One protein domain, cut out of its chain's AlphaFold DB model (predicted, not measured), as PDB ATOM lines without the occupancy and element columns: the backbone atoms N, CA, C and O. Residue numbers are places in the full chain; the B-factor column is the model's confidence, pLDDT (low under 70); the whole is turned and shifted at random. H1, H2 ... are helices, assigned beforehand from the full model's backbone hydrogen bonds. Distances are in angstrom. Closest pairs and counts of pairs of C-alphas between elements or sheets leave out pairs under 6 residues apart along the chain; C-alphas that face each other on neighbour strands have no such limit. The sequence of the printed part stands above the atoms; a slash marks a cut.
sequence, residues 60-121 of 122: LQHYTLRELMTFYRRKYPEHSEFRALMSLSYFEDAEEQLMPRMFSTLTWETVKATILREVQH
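What this domain is: This is residues 60 to 121 of the 122 residues of an uncharacterized protein of Prevotella dentalis (strain ATCC 49559 / DSM 3688 / JCM 13448 / NCTC 12043 / ES 2772) (UniProt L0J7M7). H4, the longest helix, and H2 run side by side opposite ways, with H1 set steeply to H2 near the end of H4. Tiny H3 and the loop of residues 96 to 107 lie toward the other end. The 62 printed residues, all helix by class with four named helices in the order H1 to H4, are only just loose, close to compact: radius of gyration of the C-alphas 13.1 A, spans 34 by 25 by 21 A.

Where its parts are: H4, residues 108 to 120, is 18.6 A long and ends at C-alpha 120 (-22.234, -37.051, -0.153). H2 is residues 81 to 88, 10.9 A. H1, residues 65 to 75, 15.1 A, begins at C-alpha 65 (-24.134, -27.071, 0.004). H3 is residues 92 to 95.

How they stand to each other: H4 touches H2 with residues 115 to 119 alone, at a shallow tilt of 25 degrees; the closest C-alphas, Leu 85 and Val 119, are 6.7 A apart. H1 and H2 only just touch, with 3 pairs of C-alphas within 8 A, the closest those of Arg 73 and Glu 81, 6.9 A. H3 touches no helix. In H1, H2 and H4 every O i to N i+4 pair is within hydrogen-bond range; H3 is too short for one.

The domain as a whole: The printed part has no cut. The link H3 to H4 is long; residues 101 to 106 stand free. No printed residue is under 70 in pLDDT.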
ATOM      1  N   LEU A  60     -30.774 -24.557  -1.979       89.00
ATOM      2  CA  LEU A  60     -30.006 -25.498  -2.805       89.00
ATOM      3  C   LEU A  60     -30.222 -25.333  -4.322       89.00
ATOM      4  O   LEU A  60     -29.543 -25.992  -5.101       89.00
ATOM      5  N   GLN A  61     -31.151 -24.475  -4.757       86.44
ATOM      6  CA  GLN A  61     -31.273 -24.074  -6.164       86.44
ATOM      7  C   GLN A  61     -30.353 -22.894  -6.515       86.44
ATOM      8  O   GLN A  61     -30.027 -22.718  -7.684       86.44
ATOM      9  N   HIS A  62     -29.914 -22.112  -5.519       87.31
ATOM     10  CA  HIS A  62     -29.093 -20.907  -5.715       87.31
ATOM     11  C   HIS A  62     -27.662 -21.047  -5.199       87.31
ATOM     12  O   HIS A  62     -26.759 -20.397  -5.715       87.31
ATOM     13  N   TYR A  63     -27.459 -21.885  -4.184       92.19
ATOM     14  CA  TYR A  63     -26.175 -22.105  -3.536       92.19
ATOM     15  C   TYR A  63     -25.875 -23.593  -3.450       92.19
ATOM     16  O   TYR A  63     -26.732 -24.407  -3.107       92.19
ATOM     17  N   THR A  64     -24.617 -23.941  -3.686       93.62
ATOM     18  CA  THR A  64     -24.106 -25.275  -3.376       93.62
ATOM     19  C   THR A  64     -24.115 -25.504  -1.865       93.62
ATOM     20  O   THR A  64     -23.964 -24.566  -1.073       93.62
ATOM     21  N   LEU A  65     -24.212 -26.764  -1.427       93.69
ATOM     22  CA  LEU A  65     -24.134 -27.071   0.004       93.69
ATOM     23  C   LEU A  65     -22.812 -26.578   0.624       93.69
ATOM     24  O   LEU A  65     -22.806 -26.087   1.748       93.69
ATOM     25  N   ARG A  66     -21.704 -26.602  -0.130       93.38
ATOM     26  CA  ARG A  66     -20.400 -26.066   0.300       93.38
ATOM     27  C   ARG A  66     -20.442 -24.559   0.597       93.38
ATOM     28  O   ARG A  66     -19.847 -24.105   1.579       93.38
ATOM     29  N   GLU A  67     -21.139 -23.775  -0.222       95.06
ATOM     30  CA  GLU A  67     -21.332 -22.338   0.025       95.06
ATOM     31  C   GLU A  67     -22.205 -22.105   1.259       95.06
ATOM     32  O   GLU A  67     -21.844 -21.305   2.125       95.06
ATOM     33  N   LEU A  68     -23.293 -22.867   1.399       94.38
ATOM     34  CA  LEU A  68     -24.151 -22.805   2.583       94.38
ATOM     35  C   LEU A  68     -23.378 -23.151   3.864       94.38
ATOM     36  O   LEU A  68     -23.499 -22.432   4.858       94.38
ATOM     37  N   MET A  69     -22.514 -24.170   3.833       93.81
ATOM     38  CA  MET A  69     -21.638 -24.510   4.960       93.81
ATOM     39  C   MET A  69     -20.612 -23.411   5.255       93.81
ATOM     40  O   MET A  69     -20.337 -23.107   6.419       93.81
ATOM     41  N   THR A  70     -20.120 -22.719   4.226       94.69
ATOM     42  CA  THR A  70     -19.259 -21.542   4.404       94.69
ATOM     43  C   THR A  70     -20.003 -20.409   5.118       94.69
ATOM     44  O   THR A  70     -19.441 -19.774   6.016       94.69
ATOM     45  N   PHE A  71     -21.270 -20.160   4.774       95.25
ATOM     46  CA  PHE A  71     -22.107 -19.179   5.472       95.25
ATOM     47  C   PHE A  71     -22.404 -19.602   6.912       95.25
ATOM     48  O   PHE A  71     -22.282 -18.781   7.823       95.25
ATOM     49  N   TYR A  72     -22.721 -20.881   7.130       94.19
ATOM     50  CA  TYR A  72     -22.942 -21.449   8.458       94.19
ATOM     51  C   TYR A  72     -21.721 -21.248   9.361       94.19
ATOM     52  O   TYR A  72     -21.855 -20.683  10.444       94.19
ATOM     53  N   ARG A  73     -20.519 -21.593   8.882       94.12
ATOM     54  CA  ARG A  73     -19.262 -21.423   9.629       94.12
ATOM     55  C   ARG A  73     -18.981 -19.964   9.983       94.12
ATOM     56  O   ARG A  73     -18.492 -19.673  11.067       94.12
ATOM     57  N   ARG A  74     -19.289 -19.032   9.076       95.44
ATOM     58  CA  ARG A  74     -19.138 -17.593   9.343       95.44
ATOM     59  C   ARG A  74     -20.123 -17.092  10.397       95.44
ATOM     60  O   ARG A  74     -19.776 -16.195  11.155       95.44
ATOM     61  N   LYS A  75     -21.341 -17.638  10.418       94.25
ATOM     62  CA  LYS A  75     -22.398 -17.234  11.351       94.25
ATOM     63  C   LYS A  75     -22.232 -17.869  12.735       94.25
ATOM     64  O   LYS A  75     -22.522 -17.216  13.731       94.25
ATOM     65  N   TYR A  76     -21.751 -19.110  12.792       94.44
ATOM     66  CA  TYR A  76     -21.621 -19.912  14.010       94.44
ATOM     67  C   TYR A  76     -20.217 -20.541  14.110       94.44
ATOM     68  O   TYR A  76     -20.079 -21.755  13.958       94.44
ATOM     69  N   PRO A  77     -19.163 -19.741  14.356       92.75
ATOM     70  CA  PRO A  77     -17.775 -20.213  14.307       92.75
ATOM     71  C   PRO A  77     -17.448 -21.293  15.350       92.75
ATOM     72  O   PRO A  77     -16.629 -22.165  15.085       92.75
ATOM     73  N   GLU A  78     -18.123 -21.271  16.500       94.38
ATOM     74  CA  GLU A  78     -17.926 -22.238  17.593       94.38
ATOM     75  C   GLU A  78     -18.678 -23.566  17.375       94.38
ATOM     76  O   GLU A  78     -18.537 -24.508  18.156       94.38
ATOM     77  N   HIS A  79     -19.524 -23.660  16.343       92.75
ATOM     78  CA  HIS A  79     -20.333 -24.849  16.097       92.75
ATOM     79  C   HIS A  79     -19.625 -25.840  15.169       92.75
ATOM     80  O   HIS A  79     -18.965 -25.479  14.198       92.75
ATOM     81  N   SER A  80     -19.826 -27.134  15.432       92.75
ATOM     82  CA  SER A  80     -19.255 -28.202  14.611       92.75
ATOM     83  C   SER A  80     -19.930 -28.276  13.238       92.75
ATOM     84  O   SER A  80     -21.117 -28.590  13.135       92.75
ATOM     85  N   GLU A  81     -19.143 -28.051  12.186       90.25
ATOM     86  CA  GLU A  81     -19.539 -28.266  10.787       90.25
ATOM     87  C   GLU A  81     -19.977 -29.715  10.544       90.25
ATOM     88  O   GLU A  81     -21.027 -29.956   9.954       90.25
ATOM     89  N   PHE A  82     -19.232 -30.679  11.090       90.12
ATOM     90  CA  PHE A  82     -19.572 -32.098  11.003       90.12
ATOM     91  C   PHE A  82     -20.957 -32.402  11.591       90.12
ATOM     92  O   PHE A  82     -21.744 -33.115  10.974       90.12
ATOM     93  N   ARG A  83     -21.299 -31.828  12.755       91.88
ATOM     94  CA  ARG A  83     -22.638 -32.009  13.345       91.88
ATOM     95  C   ARG A  83     -23.738 -31.400  12.481       91.88
ATOM     96  O   ARG A  83     -24.796 -32.008  12.359       91.88
ATOM     97  N   ALA A  84     -23.489 -30.237  11.876       92.25
ATOM     98  CA  ALA A  84     -24.437 -29.634  10.947       92.25
ATOM     99  C   ALA A  84     -24.670 -30.541   9.728       92.25
ATOM    100  O   ALA A  84     -25.818 -30.850   9.422       92.25
ATOM    101  N   LEU A  85     -23.609 -31.063   9.105       91.75
ATOM    102  CA  LEU A  85     -23.727 -32.009   7.988       91.75
ATOM    103  C   LEU A  85     -24.480 -33.290   8.373       91.75
ATOM    104  O   LEU A  85     -25.369 -33.711   7.639       91.75
ATOM    105  N   MET A  86     -24.187 -33.875   9.539       91.12
ATOM    106  CA  MET A  86     -24.906 -35.061  10.025       91.12
ATOM    107  C   MET A  86     -26.388 -34.785  10.285       91.12
ATOM    108  O   MET A  86     -27.225 -35.639  10.020       91.12
ATOM    109  N   SER A  87     -26.734 -33.591  10.775       92.88
ATOM    110  CA  SER A  87     -28.139 -33.227  10.989       92.88
ATOM    111  C   SER A  87     -28.926 -33.081   9.684       92.88
ATOM    112  O   SER A  87     -30.127 -33.319   9.680       92.88
ATOM    113  N   LEU A  88     -28.268 -32.757   8.563       92.81
ATOM    114  CA  LEU A  88     -28.935 -32.636   7.260       92.81
ATOM    115  C   LEU A  88     -29.401 -33.985   6.698       92.81
ATOM    116  O   LEU A  88     -30.318 -34.011   5.883       92.81
ATOM    117  N   SER A  89     -28.790 -35.098   7.112       91.69
ATOM    118  CA  SER A  89     -29.195 -36.451   6.707       91.69
ATOM    119  C   SER A  89     -30.102 -37.153   7.726       91.69
ATOM    120  O   SER A  89     -30.500 -38.295   7.495       91.69
ATOM    121  N   TYR A  90     -30.451 -36.484   8.832       94.06
ATOM    122  CA  TYR A  90     -31.349 -37.005   9.861       94.06
ATOM    123  C   TYR A  90     -32.784 -36.518   9.622       94.06
ATOM    124  O   TYR A  90     -33.087 -35.342   9.818       94.06
ATOM    125  N   PHE A  91     -33.670 -37.421   9.191       94.38
ATOM    126  CA  PHE A  91     -35.054 -37.083   8.828       94.38
ATOM    127  C   PHE A  91     -36.115 -37.606   9.799       94.38
ATOM    128  O   PHE A  91     -37.272 -37.252   9.621       94.38
ATOM    129  N   GLU A  92     -35.762 -38.428  10.793       93.75
ATOM    130  CA  GLU A  92     -36.741 -39.134  11.645       93.75
ATOM    131  C   GLU A  92     -37.771 -38.177  12.264       93.75
ATOM    132  O   GLU A  92     -38.967 -38.361  12.055       93.75
ATOM    133  N   ASP A  93     -37.313 -37.089  12.892       91.12
ATOM    134  CA  ASP A  93     -38.194 -36.067  13.479       91.12
ATOM    135  C   ASP A  93     -39.107 -35.385  12.441       91.12
ATOM    136  O   ASP A  93     -40.214 -34.948  12.760       91.12
ATOM    137  N   ALA A  94     -38.643 -35.253  11.194       91.31
ATOM    138  CA  ALA A  94     -39.395 -34.615  10.118       91.31
ATOM    139  C   ALA A  94     -40.432 -35.560   9.489       91.31
ATOM    140  O   ALA A  94     -41.461 -35.086   9.015       91.31
ATOM    141  N   GLU A  95     -40.201 -36.879   9.503       92.00
ATOM    142  CA  GLU A  95     -41.160 -37.877   8.997       92.00
ATOM    143  C   GLU A  95     -42.437 -37.944   9.842       92.00
ATOM    144  O   GLU A  95     -43.507 -38.261   9.324       92.00
ATOM    145  N   GLU A  96     -42.350 -37.632  11.137       92.81
ATOM    146  CA  GLU A  96     -43.518 -37.584  12.025       92.81
ATOM    147  C   GLU A  96     -44.409 -36.355  11.774       92.81
ATOM    148  O   GLU A  96     -45.544 -36.282  12.256       92.81
ATOM    149  N   GLN A  97     -43.914 -35.378  11.012       90.62
ATOM    150  CA  GLN A  97     -44.606 -34.127  10.745       90.62
ATOM    151  C   GLN A  97     -45.360 -34.176   9.416       90.62
ATOM    152  O   GLN A  97     -44.924 -34.754   8.423       90.62
ATOM    153  N   LEU A  98     -46.516 -33.512   9.376       89.19
ATOM    154  CA  LEU A  98     -47.257 -33.345   8.130       89.19
ATOM    155  C   LEU A  98     -46.458 -32.468   7.164       89.19
ATOM    156  O   LEU A  98     -46.009 -31.378   7.528       89.19
ATOM    157  N   MET A  99     -46.365 -32.905   5.907       83.88
ATOM    158  CA  MET A  99     -45.778 -32.084   4.857       83.88
ATOM    159  C   MET A  99     -46.545 -30.753   4.756       83.88
ATOM    160  O   MET A  99     -47.780 -30.762   4.659       83.88
ATOM    161  N   PRO A 100     -45.853 -29.600   4.754       84.81
ATOM    162  CA  PRO A 100     -46.522 -28.326   4.562       84.81
ATOM    163  C   PRO A 100     -47.195 -28.287   3.189       84.81
ATOM    164  O   PRO A 100     -46.733 -28.892   2.220       84.81
ATOM    165  N   ARG A 101     -48.288 -27.525   3.084       84.38
ATOM    166  CA  ARG A 101     -48.912 -27.256   1.788       84.38
ATOM    167  C   ARG A 101     -47.934 -26.457   0.927       84.38
ATOM    168  O   ARG A 101     -47.777 -25.254   1.121       84.38
ATOM    169  N   MET A 102     -47.309 -27.133  -0.027       82.81
ATOM    170  CA  MET A 102     -46.366 -26.513  -0.950       82.81
ATOM    171  C   MET A 102     -47.094 -25.661  -1.990       82.81
ATOM    172  O   MET A 102     -48.171 -26.016  -2.472       82.81
ATOM    173  N   PHE A 103     -46.474 -24.541  -2.360       77.44
ATOM    174  CA  PHE A 103     -46.880 -23.714  -3.503       77.44
ATOM    175  C   PHE A 103     -46.142 -24.097  -4.798       77.44
ATOM    176  O   PHE A 103     -46.349 -23.470  -5.831       77.44
ATOM    177  N   SER A 104     -45.303 -25.136  -4.752       78.81
ATOM    178  CA  SER A 104     -44.557 -25.696  -5.881       78.81
ATOM    179  C   SER A 104     -44.813 -27.201  -6.011       78.81
ATOM    180  O   SER A 104     -45.402 -27.823  -5.128       78.81
ATOM    181  N   THR A 105     -44.352 -27.808  -7.107       84.06
ATOM    182  CA  THR A 105     -44.436 -29.264  -7.341       84.06
ATOM    183  C   THR A 105     -43.378 -30.063  -6.574       84.06
ATOM    184  O   THR A 105     -43.216 -31.257  -6.817       84.06
ATOM    185  N   LEU A 106     -42.610 -29.412  -5.697       86.19
ATOM    186  CA  LEU A 106     -41.551 -30.050  -4.930       86.19
ATOM    187  C   LEU A 106     -42.156 -30.998  -3.891       86.19
ATOM    188  O   LEU A 106     -42.973 -30.583  -3.071       86.19
ATOM    189  N   THR A 107     -41.726 -32.258  -3.910       89.94
ATOM    190  CA  THR A 107     -42.156 -33.273  -2.941       89.94
ATOM    191  C   THR A 107     -41.111 -33.481  -1.854       89.94
ATOM    192  O   THR A 107     -39.926 -33.189  -2.049       89.94
ATOM    193  N   TRP A 108     -41.533 -34.028  -0.714       91.12
ATOM    194  CA  TRP A 108     -40.632 -34.330   0.395       91.12
ATOM    195  C   TRP A 108     -39.547 -35.343  -0.002       91.12
ATOM    196  O   TRP A 108     -38.374 -35.186   0.326       91.12
ATOM    197  N   GLU A 109     -39.907 -36.333  -0.812       92.56
ATOM    198  CA  GLU A 109     -39.002 -37.347  -1.354       92.56
ATOM    199  C   GLU A 109     -37.918 -36.710  -2.227       92.56
ATOM    200  O   GLU A 109     -36.742 -37.059  -2.116       92.56
ATOM    201  N   THR A 110     -38.298 -35.730  -3.052       91.88
ATOM    202  CA  THR A 110     -37.358 -34.986  -3.899       91.88
ATOM    203  C   THR A 110     -36.390 -34.154  -3.056       91.88
ATOM    204  O   THR A 110     -35.194 -34.105  -3.354       91.88
ATOM    205  N   VAL A 111     -36.881 -33.529  -1.978       91.31
ATOM    206  CA  VAL A 111     -36.052 -32.779  -1.020       91.31
ATOM    207  C   VAL A 111     -35.035 -33.694  -0.346       91.31
ATOM    208  O   VAL A 111     -33.838 -33.414  -0.423       91.31
ATOM    209  N   LYS A 112     -35.479 -34.814   0.241       93.44
ATOM    210  CA  LYS A 112     -34.590 -35.785   0.899       93.44
ATOM    211  C   LYS A 112     -33.511 -36.302  -0.047       93.44
ATOM    212  O   LYS A 112     -32.333 -36.288   0.301       93.44
ATOM    213  N   ALA A 113     -33.900 -36.710  -1.257       94.62
ATOM    214  CA  ALA A 113     -32.962 -37.214  -2.256       94.62
ATOM    215  C   ALA A 113     -31.924 -36.154  -2.656       94.62
ATOM    216  O   ALA A 113     -30.743 -36.469  -2.791       94.62
ATOM    217  N   THR A 114     -32.352 -34.895  -2.797       93.94
ATOM    218  CA  THR A 114     -31.450 -33.780  -3.104       93.94
ATOM    219  C   THR A 114     -30.465 -33.550  -1.961       93.94
ATOM    220  O   THR A 114     -29.263 -33.554  -2.202       93.94
ATOM    221  N   ILE A 115     -30.937 -33.421  -0.716       94.12
ATOM    222  CA  ILE A 115     -30.067 -33.170   0.443       94.12
ATOM    223  C   ILE A 115     -29.052 -34.304   0.630       94.12
ATOM    224  O   ILE A 115     -27.863 -34.035   0.777       94.12
ATOM    225  N   LEU A 116     -29.492 -35.566   0.566       94.88
ATOM    226  CA  LEU A 116     -28.601 -36.722   0.703       94.88
ATOM    227  C   LEU A 116     -27.515 -36.747  -0.373       94.88
ATOM    228  O   LEU A 116     -26.358 -37.026  -0.060       94.88
ATOM    229  N   ARG A 117     -27.873 -36.428  -1.623       94.19
ATOM    230  CA  ARG A 117     -26.906 -36.313  -2.717       94.19
ATOM    231  C   ARG A 117     -25.883 -35.220  -2.420       94.19
ATOM    232  O   ARG A 117     -24.690 -35.478  -2.499       94.19
ATOM    233  N   GLU A 118     -26.330 -34.020  -2.056       93.75
ATOM    234  CA  GLU A 118     -25.418 -32.902  -1.793       93.75
ATOM    235  C   GLU A 118     -24.466 -33.195  -0.622       93.75
ATOM    236  O   GLU A 118     -23.274 -32.916  -0.725       93.75
ATOM    237  N   VAL A 119     -24.948 -33.820   0.460       92.56
ATOM    238  CA  VAL A 119     -24.117 -34.181   1.624       92.56
ATOM    239  C   VAL A 119     -23.012 -35.180   1.258       92.56
ATOM    240  O   VAL A 119     -21.917 -35.096   1.806       92.56
ATOM    241  N   GLN A 120     -23.250 -36.093   0.311       87.56
ATOM    242  CA  GLN A 120     -22.234 -37.051  -0.153       87.56
ATOM    243  C   GLN A 120     -21.104 -36.408  -0.979       87.56
ATOM    244  O   GLN A 120     -20.060 -37.033  -1.166       87.56
ATOM    245  N   HIS A 121     -21.302 -35.190  -1.493       80.62
ATOM    246  CA  HIS A 121     -20.361 -34.496  -2.380       80.62
ATOM    247  C   HIS A 121     -19.583 -33.349  -1.706       80.62
ATOM    248  O   HIS A 121     -18.791 -32.669  -2.372       80.62
TER     249      HIS A 121